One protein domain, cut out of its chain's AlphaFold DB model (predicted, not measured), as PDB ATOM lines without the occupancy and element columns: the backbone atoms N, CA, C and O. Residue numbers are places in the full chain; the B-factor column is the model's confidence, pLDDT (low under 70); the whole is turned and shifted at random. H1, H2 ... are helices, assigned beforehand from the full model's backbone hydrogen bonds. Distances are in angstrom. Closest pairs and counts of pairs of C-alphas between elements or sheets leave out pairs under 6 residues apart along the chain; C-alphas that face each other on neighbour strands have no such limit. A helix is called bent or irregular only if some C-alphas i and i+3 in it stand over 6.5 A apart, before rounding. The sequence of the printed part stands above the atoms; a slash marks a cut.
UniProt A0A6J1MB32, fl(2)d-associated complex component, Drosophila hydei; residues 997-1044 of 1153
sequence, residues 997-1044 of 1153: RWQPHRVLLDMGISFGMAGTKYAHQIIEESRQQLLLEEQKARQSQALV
ATOM      1  N   ARG A 997     -14.786 -17.218  28.091       80.69
ATOM      2  CA  ARG A 997     -15.059 -18.094  26.937       80.69
ATOM      3  C   ARG A 997     -15.922 -17.371  25.905       80.69
ATOM      4  O   ARG A 997     -15.537 -17.260  24.752       80.69
ATOM      5  N   TRP A 998     -17.013 -16.751  26.355       86.19
ATOM      6  CA  TRP A 998     -17.896 -15.919  25.531       86.19
ATOM      7  C   TRP A 998     -17.333 -14.505  25.250       86.19
ATOM      8  O   TRP A 998     -18.094 -13.546  25.142       86.19
ATOM      9  N   GLN A 999     -16.007 -14.333  25.161       86.38
ATOM     10  CA  GLN A 999     -15.413 -13.086  24.655       86.38
ATOM     11  C   GLN A 999     -15.417 -13.107  23.122       86.38
ATOM     12  O   GLN A 999     -14.925 -14.086  22.566       86.38
ATOM     13  N   PRO A1000     -15.869 -12.051  22.421       85.94
ATOM     14  CA  PRO A1000     -15.974 -12.053  20.958       85.94
ATOM     15  C   PRO A1000     -14.699 -12.502  20.220       85.94
ATOM     16  O   PRO A1000     -14.765 -13.358  19.342       85.94
ATOM     17  N   HIS A1001     -13.519 -12.027  20.644       84.69
ATOM     18  CA  HIS A1001     -12.237 -12.445  20.061       84.69
ATOM     19  C   HIS A1001     -11.905 -13.931  20.292       84.69
ATOM     20  O   HIS A1001     -11.195 -14.525  19.486       84.69
ATOM     21  N   ARG A1002     -12.395 -14.540  21.381       84.94
ATOM     22  CA  ARG A1002     -12.228 -15.975  21.659       84.94
ATOM     23  C   ARG A1002     -13.222 -16.808  20.878       84.94
ATOM     24  O   ARG A1002     -12.803 -17.793  20.302       84.94
ATOM     25  N   VAL A1003     -14.479 -16.381  20.758       87.88
ATOM     26  CA  VAL A1003     -15.466 -17.103  19.939       87.88
ATOM     27  C   VAL A1003     -15.018 -17.159  18.467       87.88
ATOM     28  O   VAL A1003     -15.135 -18.210  17.850       87.88
ATOM     29  N   LEU A1004     -14.402 -16.101  17.919       87.00
ATOM     30  CA  LEU A1004     -13.787 -16.149  16.577       87.00
ATOM     31  C   LEU A1004     -12.674 -17.209  16.449       87.00
ATOM     32  O   LEU A1004     -12.626 -17.924  15.449       87.00
ATOM     33  N   LEU A1005     -11.799 -17.324  17.458       84.25
ATOM     34  CA  LEU A1005     -10.700 -18.299  17.489       84.25
ATOM     35  C   LEU A1005     -11.201 -19.734  17.727       84.25
ATOM     36  O   LEU A1005     -10.769 -20.650  17.033       84.25
ATOM     37  N   ASP A1006     -12.134 -19.918  18.661       85.06
ATOM     38  CA  ASP A1006     -12.727 -21.207  19.040       85.06
ATOM     39  C   ASP A1006     -13.595 -21.786  17.902       85.06
ATOM     40  O   ASP A1006     -13.646 -23.001  17.723       85.06
ATOM     41  N   MET A1007     -14.234 -20.930  17.089       88.50
ATOM     42  CA  MET A1007     -14.908 -21.320  15.837       88.50
ATOM     43  C   MET A1007     -13.938 -21.541  14.658       88.50
ATOM     44  O   MET A1007     -14.373 -21.911  13.571       88.50
ATOM     45  N   GLY A1008     -12.633 -21.291  14.832       89.56
ATOM     46  CA  GLY A1008     -11.621 -21.461  13.785       89.56
ATOM     47  C   GLY A1008     -11.731 -20.485  12.607       89.56
ATOM     48  O   GLY A1008     -11.139 -20.735  11.554       89.56
ATOM     49  N   ILE A1009     -12.474 -19.377  12.740       91.88
ATOM     50  CA  ILE A1009     -12.684 -18.438  11.632       91.88
ATOM     51  C   ILE A1009     -11.405 -17.627  11.407       91.88
ATOM     52  O   ILE A1009     -10.971 -16.849  12.255       91.88
ATOM     53  N   SER A1010     -10.802 -17.791  10.229       89.94
ATOM     54  CA  SER A1010      -9.603 -17.037   9.855       89.94
ATOM     55  C   SER A1010      -9.873 -15.528   9.765       89.94
ATOM     56  O   SER A1010     -10.955 -15.099   9.363       89.94
ATOM     57  N   PHE A1011      -8.850 -14.707  10.034       90.00
ATOM     58  CA  PHE A1011      -8.904 -13.245   9.854       90.00
ATOM     59  C   PHE A1011      -9.328 -12.811   8.438       90.00
ATOM     60  O   PHE A1011      -9.848 -11.711   8.269       90.00
ATOM     61  N   GLY A1012      -9.108 -13.657   7.422       91.81
ATOM     62  CA  GLY A1012      -9.610 -13.430   6.068       91.81
ATOM     63  C   GLY A1012     -11.124 -13.636   5.970       91.81
ATOM     64  O   GLY A1012     -11.825 -12.749   5.497       91.81
ATOM     65  N   MET A1013     -11.632 -14.768   6.472       90.69
ATOM     66  CA  MET A1013     -13.065 -15.102   6.449       90.69
ATOM     67  C   MET A1013     -13.917 -14.183   7.331       90.69
ATOM     68  O   MET A1013     -15.018 -13.821   6.938       90.69
ATOM     69  N   ALA A1014     -13.406 -13.773   8.495       89.38
ATOM     70  CA  ALA A1014     -14.079 -12.802   9.360       89.38
ATOM     71  C   ALA A1014     -14.054 -11.365   8.798       89.38
ATOM     72  O   ALA A1014     -14.657 -10.475   9.386       89.38
ATOM     73  N   GLY A1015     -13.328 -11.119   7.700       95.81
ATOM     74  CA  GLY A1015     -13.001  -9.783   7.212       95.81
ATOM     75  C   GLY A1015     -11.960  -9.103   8.105       95.81
ATOM     76  O   GLY A1015     -12.212  -8.800   9.270       95.81
ATOM     77  N   THR A1016     -10.780  -8.806   7.557       94.44
ATOM     78  CA  THR A1016      -9.625  -8.337   8.348       94.44
ATOM     79  C   THR A1016      -9.934  -7.098   9.191       94.44
ATOM     80  O   THR A1016      -9.578  -7.056  10.366       94.44
ATOM     81  N   LYS A1017     -10.655  -6.117   8.626       95.25
ATOM     82  CA  LYS A1017     -11.095  -4.902   9.335       95.25
ATOM     83  C   LYS A1017     -11.969  -5.222  10.557       95.25
ATOM     84  O   LYS A1017     -11.715  -4.689  11.632       95.25
ATOM     85  N   TYR A1018     -12.946  -6.115  10.403       92.56
ATOM     86  CA  TYR A1018     -13.902  -6.490  11.450       92.56
ATOM     87  C   TYR A1018     -13.248  -7.346  12.544       92.56
ATOM     88  O   TYR A1018     -13.423  -7.082  13.732       92.56
ATOM     89  N   ALA A1019     -12.388  -8.298  12.163       92.88
ATOM     90  CA  ALA A1019     -11.584  -9.069  13.111       92.88
ATOM     91  C   ALA A1019     -10.635  -8.176  13.938       92.88
ATOM     92  O   ALA A1019     -10.532  -8.343  15.155       92.88
ATOM     93  N   HIS A1020      -9.980  -7.190  13.311       93.56
ATOM     94  CA  HIS A1020      -9.173  -6.196  14.028       93.56
ATOM     95  C   HIS A1020     -10.019  -5.312  14.954       93.56
ATOM     96  O   HIS A1020      -9.611  -5.085  16.095       93.56
ATOM     97  N   GLN A1021     -11.193  -4.860  14.504       95.69
ATOM     98  CA  GLN A1021     -12.124  -4.069  15.312       95.69
ATOM     99  C   GLN A1021     -12.559  -4.828  16.574       95.69
ATOM    100  O   GLN A1021     -12.368  -4.319  17.674       95.69
ATOM    101  N   ILE A1022     -13.029  -6.074  16.448       94.56
ATOM    102  CA  ILE A1022     -13.442  -6.912  17.590       94.56
ATOM    103  C   ILE A1022     -12.310  -7.105  18.615       94.56
ATOM    104  O   ILE A1022     -12.536  -7.093  19.832       94.56
ATOM    105  N   ILE A1023     -11.075  -7.297  18.145       91.50
ATOM    106  CA  ILE A1023      -9.916  -7.481  19.026       91.50
ATOM    107  C   ILE A1023      -9.593  -6.183  19.775       91.50
ATOM    108  O   ILE A1023      -9.372  -6.225  20.986       91.50
ATOM    109  N   GLU A1024      -9.612  -5.030  19.106       94.69
ATOM    110  CA  GLU A1024      -9.306  -3.750  19.751       94.69
ATOM    111  C   GLU A1024     -10.457  -3.257  20.654       94.69
ATOM    112  O   GLU A1024     -10.200  -2.787  21.760       94.69
ATOM    113  N   GLU A1025     -11.724  -3.465  20.284       94.06
ATOM    114  CA  GLU A1025     -12.887  -3.192  21.145       94.06
ATOM    115  C   GLU A1025     -12.856  -4.031  22.427       94.06
ATOM    116  O   GLU A1025     -13.012  -3.504  23.532       94.06
ATOM    117  N   SER A1026     -12.595  -5.338  22.323       89.31
ATOM    118  CA  SER A1026     -12.506  -6.203  23.508       89.31
ATOM    119  C   SER A1026     -11.275  -5.899  24.374       89.31
ATOM    120  O   SER A1026     -11.341  -6.006  25.602       89.31
ATOM    121  N   ARG A1027     -10.177  -5.416  23.778       90.38
ATOM    122  CA  ARG A1027      -9.019  -4.867  24.503       90.38
ATOM    123  C   ARG A1027      -9.372  -3.585  25.266       90.38
ATOM    124  O   ARG A1027      -9.001  -3.457  26.435       90.38
ATOM    125  N   GLN A1028     -10.115  -2.663  24.653       93.50
ATOM    126  CA  GLN A1028     -10.618  -1.456  25.320       93.50
ATOM    127  C   GLN A1028     -11.600  -1.805  26.450       93.50
ATOM    128  O   GLN A1028     -11.496  -1.262  27.551       93.50
ATOM    129  N   GLN A1029     -12.496  -2.772  26.230       88.12
ATOM    130  CA  GLN A1029     -13.445  -3.243  27.239       88.12
ATOM    131  C   GLN A1029     -12.737  -3.848  28.465       88.12
ATOM    132  O   GLN A1029     -13.132  -3.563  29.598       88.12
ATOM    133  N   LEU A1030     -11.645  -4.598  28.269       84.06
ATOM    134  CA  LEU A1030     -10.798  -5.093  29.363       84.06
ATOM    135  C   LEU A1030     -10.132  -3.956  30.158       84.06
ATOM    136  O   LEU A1030     -10.085  -4.026  31.387       84.06
ATOM    137  N   LEU A1031      -9.658  -2.894  29.497       90.00
ATOM    138  CA  LEU A1031      -9.085  -1.719  30.173       90.00
ATOM    139  C   LEU A1031     -10.135  -0.964  31.006       90.00
ATOM    140  O   LEU A1031      -9.845  -0.548  32.130       90.00
ATOM    141  N   LEU A1032     -11.360  -0.820  30.491       91.81
ATOM    142  CA  LEU A1032     -12.479  -0.209  31.218       91.81
ATOM    143  C   LEU A1032     -12.916  -1.059  32.421       91.81
ATOM    144  O   LEU A1032     -13.150  -0.520  33.505       91.81
ATOM    145  N   GLU A1033     -12.973  -2.386  32.273       84.31
ATOM    146  CA  GLU A1033     -13.260  -3.294  33.388       84.31
ATOM    147  C   GLU A1033     -12.151  -3.266  34.450       84.31
ATOM    148  O   GLU A1033     -12.463  -3.268  35.642       84.31
ATOM    149  N   GLU A1034     -10.875  -3.148  34.062       88.62
ATOM    150  CA  GLU A1034      -9.782  -3.007  35.028       88.62
ATOM    151  C   GLU A1034      -9.865  -1.681  35.803       88.62
ATOM    152  O   GLU A1034      -9.713  -1.670  37.028       88.62
ATOM    153  N   GLN A1035     -10.166  -0.563  35.129       89.69
ATOM    154  CA  GLN A1035     -10.386   0.725  35.796       89.69
ATOM    155  C   GLN A1035     -11.568   0.663  36.771       89.69
ATOM    156  O   GLN A1035     -11.430   1.074  37.926       89.69
ATOM    157  N   LYS A1036     -12.698   0.078  36.355       90.44
ATOM    158  CA  LYS A1036     -13.878  -0.098  37.213       90.44
ATOM    159  C   LYS A1036     -13.578  -1.006  38.410       90.44
ATOM    160  O   LYS A1036     -13.930  -0.668  39.536       90.44
ATOM    161  N   ALA A1037     -12.842  -2.100  38.212       83.62
ATOM    162  CA  ALA A1037     -12.413  -2.987  39.295       83.62
ATOM    163  C   ALA A1037     -11.463  -2.294  40.292       83.62
ATOM    164  O   ALA A1037     -11.566  -2.530  41.498       83.62
ATOM    165  N   ARG A1038     -10.570  -1.411  39.818       87.19
ATOM    166  CA  ARG A1038      -9.720  -0.566  40.679       87.19
ATOM    167  C   ARG A1038     -10.551   0.440  41.487       87.19
ATOM    168  O   ARG A1038     -10.294   0.590  42.679       87.19
ATOM    169  N   GLN A1039     -11.565   1.069  40.885       85.88
ATOM    170  CA  GLN A1039     -12.500   1.961  41.588       85.88
ATOM    171  C   GLN A1039     -13.300   1.213  42.668       85.88
ATOM    172  O   GLN A1039     -13.319   1.642  43.820       85.88
ATOM    173  N   SER A1040     -13.881   0.049  42.351       82.12
ATOM    174  CA  SER A1040     -14.600  -0.772  43.337       82.12
ATOM    175  C   SER A1040     -13.696  -1.249  44.484       82.12
ATOM    176  O   SER A1040     -14.122  -1.251  45.636       82.12
ATOM    177  N   GLN A1041     -12.435  -1.604  44.205       79.44
ATOM    178  CA  GLN A1041     -11.465  -1.958  45.253       79.44
ATOM    179  C   GLN A1041     -11.045  -0.764  46.120       79.44
ATOM    180  O   GLN A1041     -10.685  -0.975  47.275       79.44
ATOM    181  N   ALA A1042     -11.094   0.468  45.605       79.50
ATOM    182  CA  ALA A1042     -10.894   1.665  46.419       79.50
ATOM    183  C   ALA A1042     -12.093   1.907  47.352       79.50
ATOM    184  O   ALA A1042     -11.888   2.101  48.548       79.50
ATOM    185  N   LEU A1043     -13.325   1.807  46.832       75.44
ATOM    186  CA  LEU A1043     -14.559   2.059  47.588       75.44
ATOM    187  C   LEU A1043     -14.717   1.111  48.792       75.44
ATOM    188  O   LEU A1043     -14.852   1.563  49.929       75.44
ATOM    189  N   VAL A1044     -14.566  -0.200  48.563       72.12
ATOM    190  CA  VAL A1044     -14.617  -1.234  49.620       72.12
ATOM    191  C   VAL A1044     -13.538  -1.009  50.690       72.12
ATOM    192  O   VAL A1044     -13.706  -1.387  51.849       72.12
TER     193      VAL A1044
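Overview. This is residues 997 to 1044 of the 1153 residues of the protein "fl(2)d-associated complex component" of Drosophila hydei (UniProt A0A6J1MB32). A short helix, H1, and the loop after it fold back over the first part of one long helix, H2, and the far part of H2, residues 1028 to 1044, sticks out as an arm. H1 stands at a steep tilt to H2, with its first part near H2, and without the arm the body spans 22 by 19 by 7 A. The printed part has 48 residues with two named helices, H1 then H2, and no named strand; the class is all helix. The whole is only just loose, close to extended, with a radius of gyration of the C-alphas of 14.2 A, and it spans 45 by 20 by 7 A.

Arrangement. H1, residues 1000 to 1006, touches H2, residues 1016 to 1044, with 7 pairs of C-alphas within 8 A. The closest C-alphas of the two are those of His 1001 and Ile 1023, 5.6 A apart. H2 touches H1 with residues 1019 to 1026 alone. The helices stand at a steep tilt of 61 degrees and run opposite ways; their centres are 16.2 A apart. In H2 every O i to N i+4 pair is within hydrogen-bond range; in H1 2 of 3 are.

Along the chain. H1 begins at C-alpha 1000, at (-15.974, -12.053, 20.958), and measures 9.9 A from first to last C-alpha. H2 begins at C-alpha 1016, at (-9.625, -8.337, 8.348), and ends at C-alpha 1044, at (-14.617, -1.234, 49.620), 42.2 A from its first C-alpha. Neither helix is bent or irregular.

Size, cuts and confidence. The two C-alphas farthest apart are those of Gly 1012 and Val 1044, 45.5 A. Without residues 1028 to 1044, which stand free, the body has 31 residues and spans 22 by 19 by 7 A. The link from H1 to H2, 9 residues, is short. The printed part has no cut. Its mean pLDDT is 88.2, and no printed residue is under 70.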